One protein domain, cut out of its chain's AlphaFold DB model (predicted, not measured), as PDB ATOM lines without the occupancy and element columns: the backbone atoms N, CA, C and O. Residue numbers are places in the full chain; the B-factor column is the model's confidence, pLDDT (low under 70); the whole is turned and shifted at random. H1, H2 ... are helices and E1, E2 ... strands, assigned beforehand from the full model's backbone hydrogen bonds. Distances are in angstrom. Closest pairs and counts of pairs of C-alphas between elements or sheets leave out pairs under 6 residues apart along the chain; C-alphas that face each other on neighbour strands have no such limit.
ATOM      1  N   PRO A  41     245.417 241.501 185.786       75.06
ATOM      2  CA  PRO A  41     246.463 241.951 184.876       75.06
ATOM      3  C   PRO A  41     247.786 242.092 185.634       75.06
ATOM      4  O   PRO A  41     247.965 242.991 186.444       75.06
ATOM      5  N   ASN A  42     248.725 241.192 185.363       75.62
ATOM      6  CA  ASN A  42     250.069 241.191 185.934       75.62
ATOM      7  C   ASN A  42     251.080 241.936 185.046       75.62
ATOM      8  O   ASN A  42     252.159 242.302 185.498       75.62
ATOM      9  N   GLY A  43     250.730 242.208 183.787       78.12
ATOM     10  CA  GLY A  43     251.547 243.000 182.873       78.12
ATOM     11  C   GLY A  43     250.718 243.781 181.858       78.12
ATOM     12  O   GLY A  43     249.545 243.489 181.628       78.12
ATOM     13  N   LYS A  44     251.351 244.761 181.210       83.44
ATOM     14  CA  LYS A  44     250.781 245.527 180.098       83.44
ATOM     15  C   LYS A  44     251.848 245.735 179.031       83.44
ATOM     16  O   LYS A  44     252.909 246.281 179.322       83.44
ATOM     17  N   LEU A  45     251.553 245.327 177.803       81.25
ATOM     18  CA  LEU A  45     252.393 245.562 176.635       81.25
ATOM     19  C   LEU A  45     251.721 246.566 175.713       81.25
ATOM     20  O   LEU A  45     250.506 246.538 175.507       81.25
ATOM     21  N   ARG A  46     252.545 247.437 175.139       82.88
ATOM     22  CA  ARG A  46     252.152 248.357 174.082       82.88
ATOM     23  C   ARG A  46     253.006 248.069 172.859       82.88
ATOM     24  O   ARG A  46     254.221 248.238 172.901       82.88
ATOM     25  N   TYR A  47     252.362 247.633 171.793       77.62
ATOM     26  CA  TYR A  47     253.001 247.386 170.513       77.62
ATOM     27  C   TYR A  47     253.248 248.702 169.752       77.62
ATOM     28  O   TYR A  47     252.580 249.709 170.022       77.62
ATOM     29  N   PRO A  48     254.198 248.725 168.794       75.88
ATOM     30  CA  PRO A  48     254.506 249.918 167.996       75.88
ATOM     31  C   PRO A  48     253.335 250.431 167.148       75.88
ATOM     32  O   PRO A  48     253.260 251.622 166.862       75.88
ATOM     33  N   ASP A  49     252.409 249.548 166.776       78.00
ATOM     34  CA  ASP A  49     251.159 249.868 166.071       78.00
ATOM     35  C   ASP A  49     250.109 250.546 166.978       78.00
ATOM     36  O   ASP A  49     249.043 250.946 166.515       78.00
ATOM     37  N   GLY A  50     250.405 250.692 168.274       77.38
ATOM     38  CA  GLY A  50     249.504 251.245 169.278       77.38
ATOM     39  C   GLY A  50     248.609 250.209 169.956       77.38
ATOM     40  O   GLY A  50     247.878 250.580 170.877       77.38
ATOM     41  N   THR A  51     248.684 248.932 169.575       82.88
ATOM     42  CA  THR A  51     247.911 247.856 170.204       82.88
ATOM     43  C   THR A  51     248.352 247.670 171.654       82.88
ATOM     44  O   THR A  51     249.543 247.617 171.961       82.88
ATOM     45  N   ILE A  52     247.386 247.561 172.567       85.31
ATOM     46  CA  ILE A  52     247.630 247.317 173.992       85.31
ATOM     47  C   ILE A  52     247.092 245.937 174.356       85.31
ATOM     48  O   ILE A  52     245.922 245.634 174.108       85.31
ATOM     49  N   VAL A  53     247.937 245.127 174.989       85.94
ATOM     50  CA  VAL A  53     247.543 243.840 175.570       85.94
ATOM     51  C   VAL A  53     247.931 243.783 177.038       85.94
ATOM     52  O   VAL A  53     248.945 244.336 177.460       85.94
ATOM     53  N   TYR A  54     247.106 243.106 177.816       85.81
ATOM     54  CA  TYR A  54     247.310 242.837 179.226       85.81
ATOM     55  C   TYR A  54     247.767 241.393 179.383       85.81
ATOM     56  O   TYR A  54     247.246 240.495 178.723       85.81
ATOM     57  N   ILE A  55     248.755 241.184 180.241       81.94
ATOM     58  CA  ILE A  55     249.312 239.872 180.544       81.94
ATOM     59  C   ILE A  55     248.684 239.413 181.855       81.94
ATOM     60  O   ILE A  55     248.744 240.149 182.839       81.94
ATOM     61  N   ASP A  56     248.074 238.234 181.891       78.06
ATOM     62  CA  ASP A  56     247.661 237.624 183.157       78.06
ATOM     63  C   ASP A  56     248.867 237.005 183.891       78.06
ATOM     64  O   ASP A  56     249.957 236.844 183.351       78.06
ATOM     65  N   GLY A  57     248.721 236.634 185.151       71.31
ATOM     66  CA  GLY A  57     249.771 235.936 185.903       71.31
ATOM     67  C   GLY A  57     249.992 234.475 185.494       71.31
ATOM     68  O   GLY A  57     250.819 233.812 186.114       71.31
ATOM     69  N   ALA A  58     249.309 233.966 184.460       70.75
ATOM     70  CA  ALA A  58     249.707 232.753 183.739       70.75
ATOM     71  C   ALA A  58     250.577 233.063 182.501       70.75
ATOM     72  O   ALA A  58     250.982 232.137 181.798       70.75
ATOM     73  N   GLY A  59     250.872 234.338 182.228       72.56
ATOM     74  CA  GLY A  59     251.661 234.786 181.082       72.56
ATOM     75  C   GLY A  59     250.872 234.893 179.773       72.56
ATOM     76  O   GLY A  59     251.476 235.118 178.724       72.56
ATOM     77  N   GLN A  60     249.545 234.739 179.796       79.38
ATOM     78  CA  GLN A  60     248.718 234.858 178.594       79.38
ATOM     79  C   GLN A  60     248.397 236.318 178.296       79.38
ATOM     80  O   GLN A  60     248.152 237.117 179.197       79.38
ATOM     81  N   GLN A  61     248.393 236.653 177.008       85.62
ATOM     82  CA  GLN A  61     248.160 238.005 176.520       85.62
ATOM     83  C   GLN A  61     246.724 238.163 176.042       85.62
ATOM     84  O   GLN A  61     246.206 237.349 175.277       85.62
ATOM     85  N   TRP A  62     246.111 239.262 176.449       84.00
ATOM     86  CA  TRP A  62     244.709 239.536 176.205       84.00
ATOM     87  C   TRP A  62     244.545 240.997 175.810       84.00
ATOM     88  O   TRP A  62     244.964 241.906 176.526       84.00
ATOM     89  N   THR A  63     243.889 241.258 174.686       88.25
ATOM     90  CA  THR A  63     243.366 242.607 174.428       88.25
ATOM     91  C   THR A  63     242.290 242.952 175.458       88.25
ATOM     92  O   THR A  63     241.666 242.059 176.028       88.25
ATOM     93  N   GLU A  64     242.010 244.240 175.650       85.50
ATOM     94  CA  GLU A  64     240.937 244.708 176.543       85.50
ATOM     95  C   GLU A  64     239.605 243.979 176.290       85.50
ATOM     96  O   GLU A  64     239.013 243.417 177.207       85.50
ATOM     97  N   LYS A  65     239.199 243.866 175.019       85.50
ATOM     98  CA  LYS A  65     237.963 243.170 174.624       85.50
ATOM     99  C   LYS A  65     237.984 241.677 174.952       85.50
ATOM    100  O   LYS A  65     236.958 241.108 175.321       85.50
ATOM    101  N   GLN A  66     239.127 241.012 174.774       85.06
ATOM    102  CA  GLN A  66     239.254 239.592 175.107       85.06
ATOM    103  C   GLN A  66     239.264 239.381 176.622       85.06
ATOM    104  O   GLN A  66     238.657 238.422 177.094       85.06
ATOM    105  N   TRP A  67     239.891 240.290 177.368       85.19
ATOM    106  CA  TRP A  67     239.902 240.280 178.825       85.19
ATOM    107  C   TRP A  67     238.487 240.414 179.380       85.19
ATOM    108  O   TRP A  67     238.044 239.560 180.144       85.19
ATOM    109  N   GLU A  68     237.741 241.421 178.928       83.00
ATOM    110  CA  GLU A  68     236.346 241.629 179.326       83.00
ATOM    111  C   GLU A  68     235.479 240.413 179.004       83.00
ATOM    112  O   GLU A  68     234.691 239.970 179.836       83.00
ATOM    113  N   LYS A  69     235.661 239.808 177.825       82.06
ATOM    114  CA  LYS A  69     234.924 238.601 177.434       82.06
ATOM    115  C   LYS A  69     235.277 237.385 178.294       82.06
ATOM    116  O   LYS A  69     234.415 236.539 178.525       82.06
ATOM    117  N   ARG A  70     236.536 237.256 178.720       78.69
ATOM    118  CA  ARG A  70     237.041 236.087 179.454       78.69
ATOM    119  C   ARG A  70     236.791 236.182 180.954       78.69
ATOM    120  O   ARG A  70     236.400 235.187 181.557       78.69
ATOM    121  N   PHE A  71     237.042 237.349 181.534       74.81
ATOM    122  CA  PHE A  71     237.043 237.583 182.976       74.81
ATOM    123  C   PHE A  71     235.859 238.433 183.449       74.81
ATOM    124  O   PHE A  71     235.615 238.515 184.647       74.81
ATOM    125  N   GLY A  72     235.096 239.040 182.535       75.12
ATOM    126  CA  GLY A  72     233.861 239.756 182.861       75.12
ATOM    127  C   GLY A  72     234.058 241.161 183.432       75.12
ATOM    128  O   GLY A  72     233.108 241.719 183.977       75.12
ATOM    129  N   TYR A  73     235.261 241.733 183.338       76.06
ATOM    130  CA  TYR A  73     235.563 243.082 183.823       76.06
ATOM    131  C   TYR A  73     236.627 243.776 182.958       76.06
ATOM    132  O   TYR A  73     237.379 243.109 182.245       76.06
ATOM    133  N   ASN A  74     236.701 245.109 183.037       80.19
ATOM    134  CA  ASN A  74     237.687 245.892 182.293       80.19
ATOM    135  C   ASN A  74     239.056 245.889 183.014       80.19
ATOM    136  O   ASN A  74     239.124 246.295 184.180       80.19
ATOM    137  N   PRO A  75     240.154 245.468 182.358       82.38
ATOM    138  CA  PRO A  75     241.476 245.405 182.981       82.38
ATOM    139  C   PRO A  75     242.117 246.774 183.252       82.38
ATOM    140  O   PRO A  75     243.010 246.850 184.090       82.38
ATOM    141  N   VAL A  76     241.686 247.850 182.584       83.31
ATOM    142  CA  VAL A  76     242.263 249.203 182.704       83.31
ATOM    143  C   VAL A  76     242.224 249.732 184.148       83.31
ATOM    144  O   VAL A  76     243.296 249.987 184.697       83.31
ATOM    145  N   PRO A  77     241.053 249.862 184.813       79.88
ATOM    146  CA  PRO A  77     240.989 250.407 186.172       79.88
ATOM    147  C   PRO A  77     241.723 249.535 187.198       79.88
ATOM    148  O   PRO A  77     242.294 250.046 188.161       79.88
ATOM    149  N   VAL A  78     241.741 248.216 186.984       76.88
ATOM    150  CA  VAL A  78     242.452 247.269 187.851       76.88
ATOM    151  C   VAL A  78     243.960 247.440 187.701       76.88
ATOM    152  O   VAL A  78     244.662 247.570 188.702       76.88
ATOM    153  N   TRP A  79     244.453 247.524 186.464       78.94
ATOM    154  CA  TRP A  79     245.859 247.788 186.169       78.94
ATOM    155  C   TRP A  79     246.327 249.127 186.749       78.94
ATOM    156  O   TRP A  79     247.384 249.191 187.382       78.94
ATOM    157  N   ASP A  80     245.529 250.186 186.604       78.12
ATOM    158  CA  ASP A  80     245.848 251.508 187.152       78.12
ATOM    159  C   ASP A  80     245.934 251.476 188.685       78.12
ATOM    160  O   ASP A  80     246.854 252.053 189.277       78.12
ATOM    161  N   ARG A  81     245.032 250.738 189.346       71.69
ATOM    162  CA  ARG A  81     245.063 250.536 190.802       71.69
ATOM    163  C   ARG A  81     246.296 249.748 191.243       71.69
ATOM    164  O   ARG A  81     246.959 250.150 192.199       71.69
ATOM    165  N   MET A  82     246.658 248.685 190.526       73.19
ATOM    166  CA  MET A  82     247.872 247.911 190.808       73.19
ATOM    167  C   MET A  82     249.150 248.726 190.620       73.19
ATOM    168  O   MET A  82     250.070 248.607 191.432       73.19
ATOM    169  N   CYS A  83     249.204 249.574 189.587       72.31
ATOM    170  CA  CYS A  83     250.306 250.510 189.370       72.31
ATOM    171  C   CYS A  83     250.414 251.506 190.528       72.31
ATOM    172  O   CYS A  83     251.500 251.712 191.072       72.31
ATOM    173  N   LYS A  84     249.284 252.085 190.953       70.25
ATOM    174  CA  LYS A  84     249.226 253.041 192.068       70.25
ATOM    175  C   LYS A  84     249.709 252.426 193.382       70.25
ATOM    176  O   LYS A  84     250.429 253.076 194.134       70.25
ATOM    177  N   GLN A  85     249.333 251.177 193.648       63.00
ATOM    178  CA  GLN A  85     249.683 250.465 194.878       63.00
ATOM    179  C   GLN A  85     251.040 249.744 194.811       63.00
ATOM    180  O   GLN A  85     251.434 249.108 195.785       63.00
ATOM    181  N   LYS A  86     251.772 249.844 193.689       65.44
ATOM    182  CA  LYS A  86     253.043 249.133 193.440       65.44
ATOM    183  C   LYS A  86     252.938 247.606 193.608       65.44
ATOM    184  O   LYS A  86     253.917 246.952 193.950       65.44
ATOM    185  N   ILE A  87     251.743 247.056 193.376       63.91
ATOM    186  CA  ILE A  87     251.459 245.612 193.419       63.91
ATOM    187  C   ILE A  87     251.784 244.971 192.079       63.91
ATOM    188  O   ILE A  87     252.240 243.830 192.043       63.91
ATOM    189  N   ALA A  88     251.554 245.701 190.982       56.97
ATOM    190  CA  ALA A  88     251.968 245.247 189.668       56.97
ATOM    191  C   ALA A  88     253.464 244.944 189.725       56.97
ATOM    192  O   ALA A  88     254.285 245.842 189.944       56.97
ATOM    193  N   VAL A  89     253.820 243.677 189.510       55.66
ATOM    194  CA  VAL A  89     255.174 243.354 189.105       55.66
ATOM    195  C   VAL A  89     255.307 244.049 187.759       55.66
ATOM    196  O   VAL A  89     254.783 243.582 186.755       55.66
ATOM    197  N   LEU A  90     255.980 245.201 187.722       50.06
ATOM    198  CA  LEU A  90     256.352 245.902 186.486       50.06
ATOM    199  C   LEU A  90     257.397 245.080 185.697       50.06
ATOM    200  O   LEU A  90     258.310 245.628 185.086       50.06
ATOM    201  N   GLY A  91     257.289 243.750 185.746       42.50
ATOM    202  CA  GLY A  91     258.159 242.720 185.203       42.50
ATOM    203  C   GLY A  91     257.932 242.513 183.717       42.50
ATOM    204  O   GLY A  91     257.805 241.389 183.255       42.50
ATOM    205  N   TRP A  92     257.942 243.619 182.983       39.91
ATOM    206  CA  TRP A  92     258.621 243.679 181.695       39.91
ATOM    207  C   TRP A  92     259.622 244.849 181.700       39.91
ATOM    208  O   TRP A  92     259.696 245.647 180.772       39.91
ATOM    209  N   ASN A  93     260.372 244.975 182.802       42.91
ATOM    210  CA  ASN A  93     261.479 245.921 182.982       42.91
ATOM    211  C   ASN A  93     262.700 245.227 183.601       42.91
ATOM    212  O   ASN A  93     263.272 245.688 184.585       42.91
TER     213      ASN A  93
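AT A GLANCE: This is residues 41 to 93 of the 113 residues of an uncharacterized protein of Smithella sp (UniProt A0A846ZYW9). A small three-stranded sheet forms a wall, and two short helices cover one of its faces, H1 over the side of E3 and H2 over the side of E1. The helices meet near their first residues and make a corner, their lines about perpendicular, and after H2 a tail with no named element, residues 85 to 93, folds back. The printed part has 53 residues with three named strands and two named helices in the order E1, E2, E3, H1, H2, and its class is mixed, helices and strands. The sheet has the order E1, E2, E3, is antiparallel throughout, and is a meander, each strand the antiparallel neighbour of the one before. The whole is compact, with a radius of gyration of the C-alphas of 10.6 A, and rounded, with spans of 27 by 26 by 19 A.

HOW THE PARTS SIT: The first strand, E1, residues 41 to 46, and the second, E2, residues 52 to 56, form an antiparallel hairpin with 155 degrees between their directions. C-alphas 44 and 54 face each other at 4.5 A; N 45 and O 53 are within hydrogen-bond range at 2.8 A, and so are N 55 and O 43 at 2.8 A. E2 and the third strand, E3, residues 61 to 63, form a second antiparallel hairpin, at 136 degrees. Here N 54 and O 62 are 2.8 A apart, and N 62 and O 54 are also 2.8 A apart, both within hydrogen-bond range. E1 and E3 are edge strands and E2 is the inner strand. H1, residues 64 to 71, is on the sheet at a height over the sheet of 8.6 A. It lies over E3 and only just not over E2, with 6 of its 8 C-alphas falling on E3 and 2 on E2. It runs along the strands, at 1 degrees to E3 on the local plane. E3 and H1 are near each other, with 5 pairs of C-alphas within 10 A. The closest C-alphas of H1 and E2 are those of Glu 64 and Val 53, 6.7 A apart. H2, residues 75 to 84, is on the same face of the sheet as H1, at a height over the sheet of 9.3 A. It lies over E1 and only just not over E2, with 4 of its 10 C-alphas falling on E1 and 2 on E2. It runs across the strands, at 78 degrees to E1 on the local plane. The closest C-alphas of H2 and E1 are those of Trp 79 and Pro 41, 6.0 A apart. With both helices on one face, the arrangement is two layers, a sheet and the helices over it. H1 and H2 touch, their closest C-alphas being those of Glu 64 and Pro 75 at 6.5 A, and their lines are about perpendicular at 86 degrees. In H1 and H2 every O i to N i+4 pair is within hydrogen-bond range.

IN THESE COORDINATES: E1 begins at C-alpha 41, at (246.463, 241.951, 184.876), and is 13.8 A long from first to last C-alpha. E2, residues 52 to 56, is 13.3 A long, and E3, residues 61 to 63, is 7.0 A. H1 begins directly after E3, at C-alpha 64, (240.937, 244.708, 176.543), and is 10.4 A long. H2, residues 75 to 84, is 14.2 A long and ends at C-alpha 84, (249.226, 253.041, 192.068).

THE WHOLE: The two C-alphas farthest apart are those of Asp 49 and Gln 85, 28.9 A. The first and last printed C-alphas, of Pro 41 and Asn 93, are 15.6 A apart. The printed part has no cut, and the links from E1 to E2, E2 to E3, E3 to H1 and H1 to H2 are tight. The mean pLDDT of the printed part is 75.0, and residues 85 to 93 are under 70, the model's low-confidence stretch.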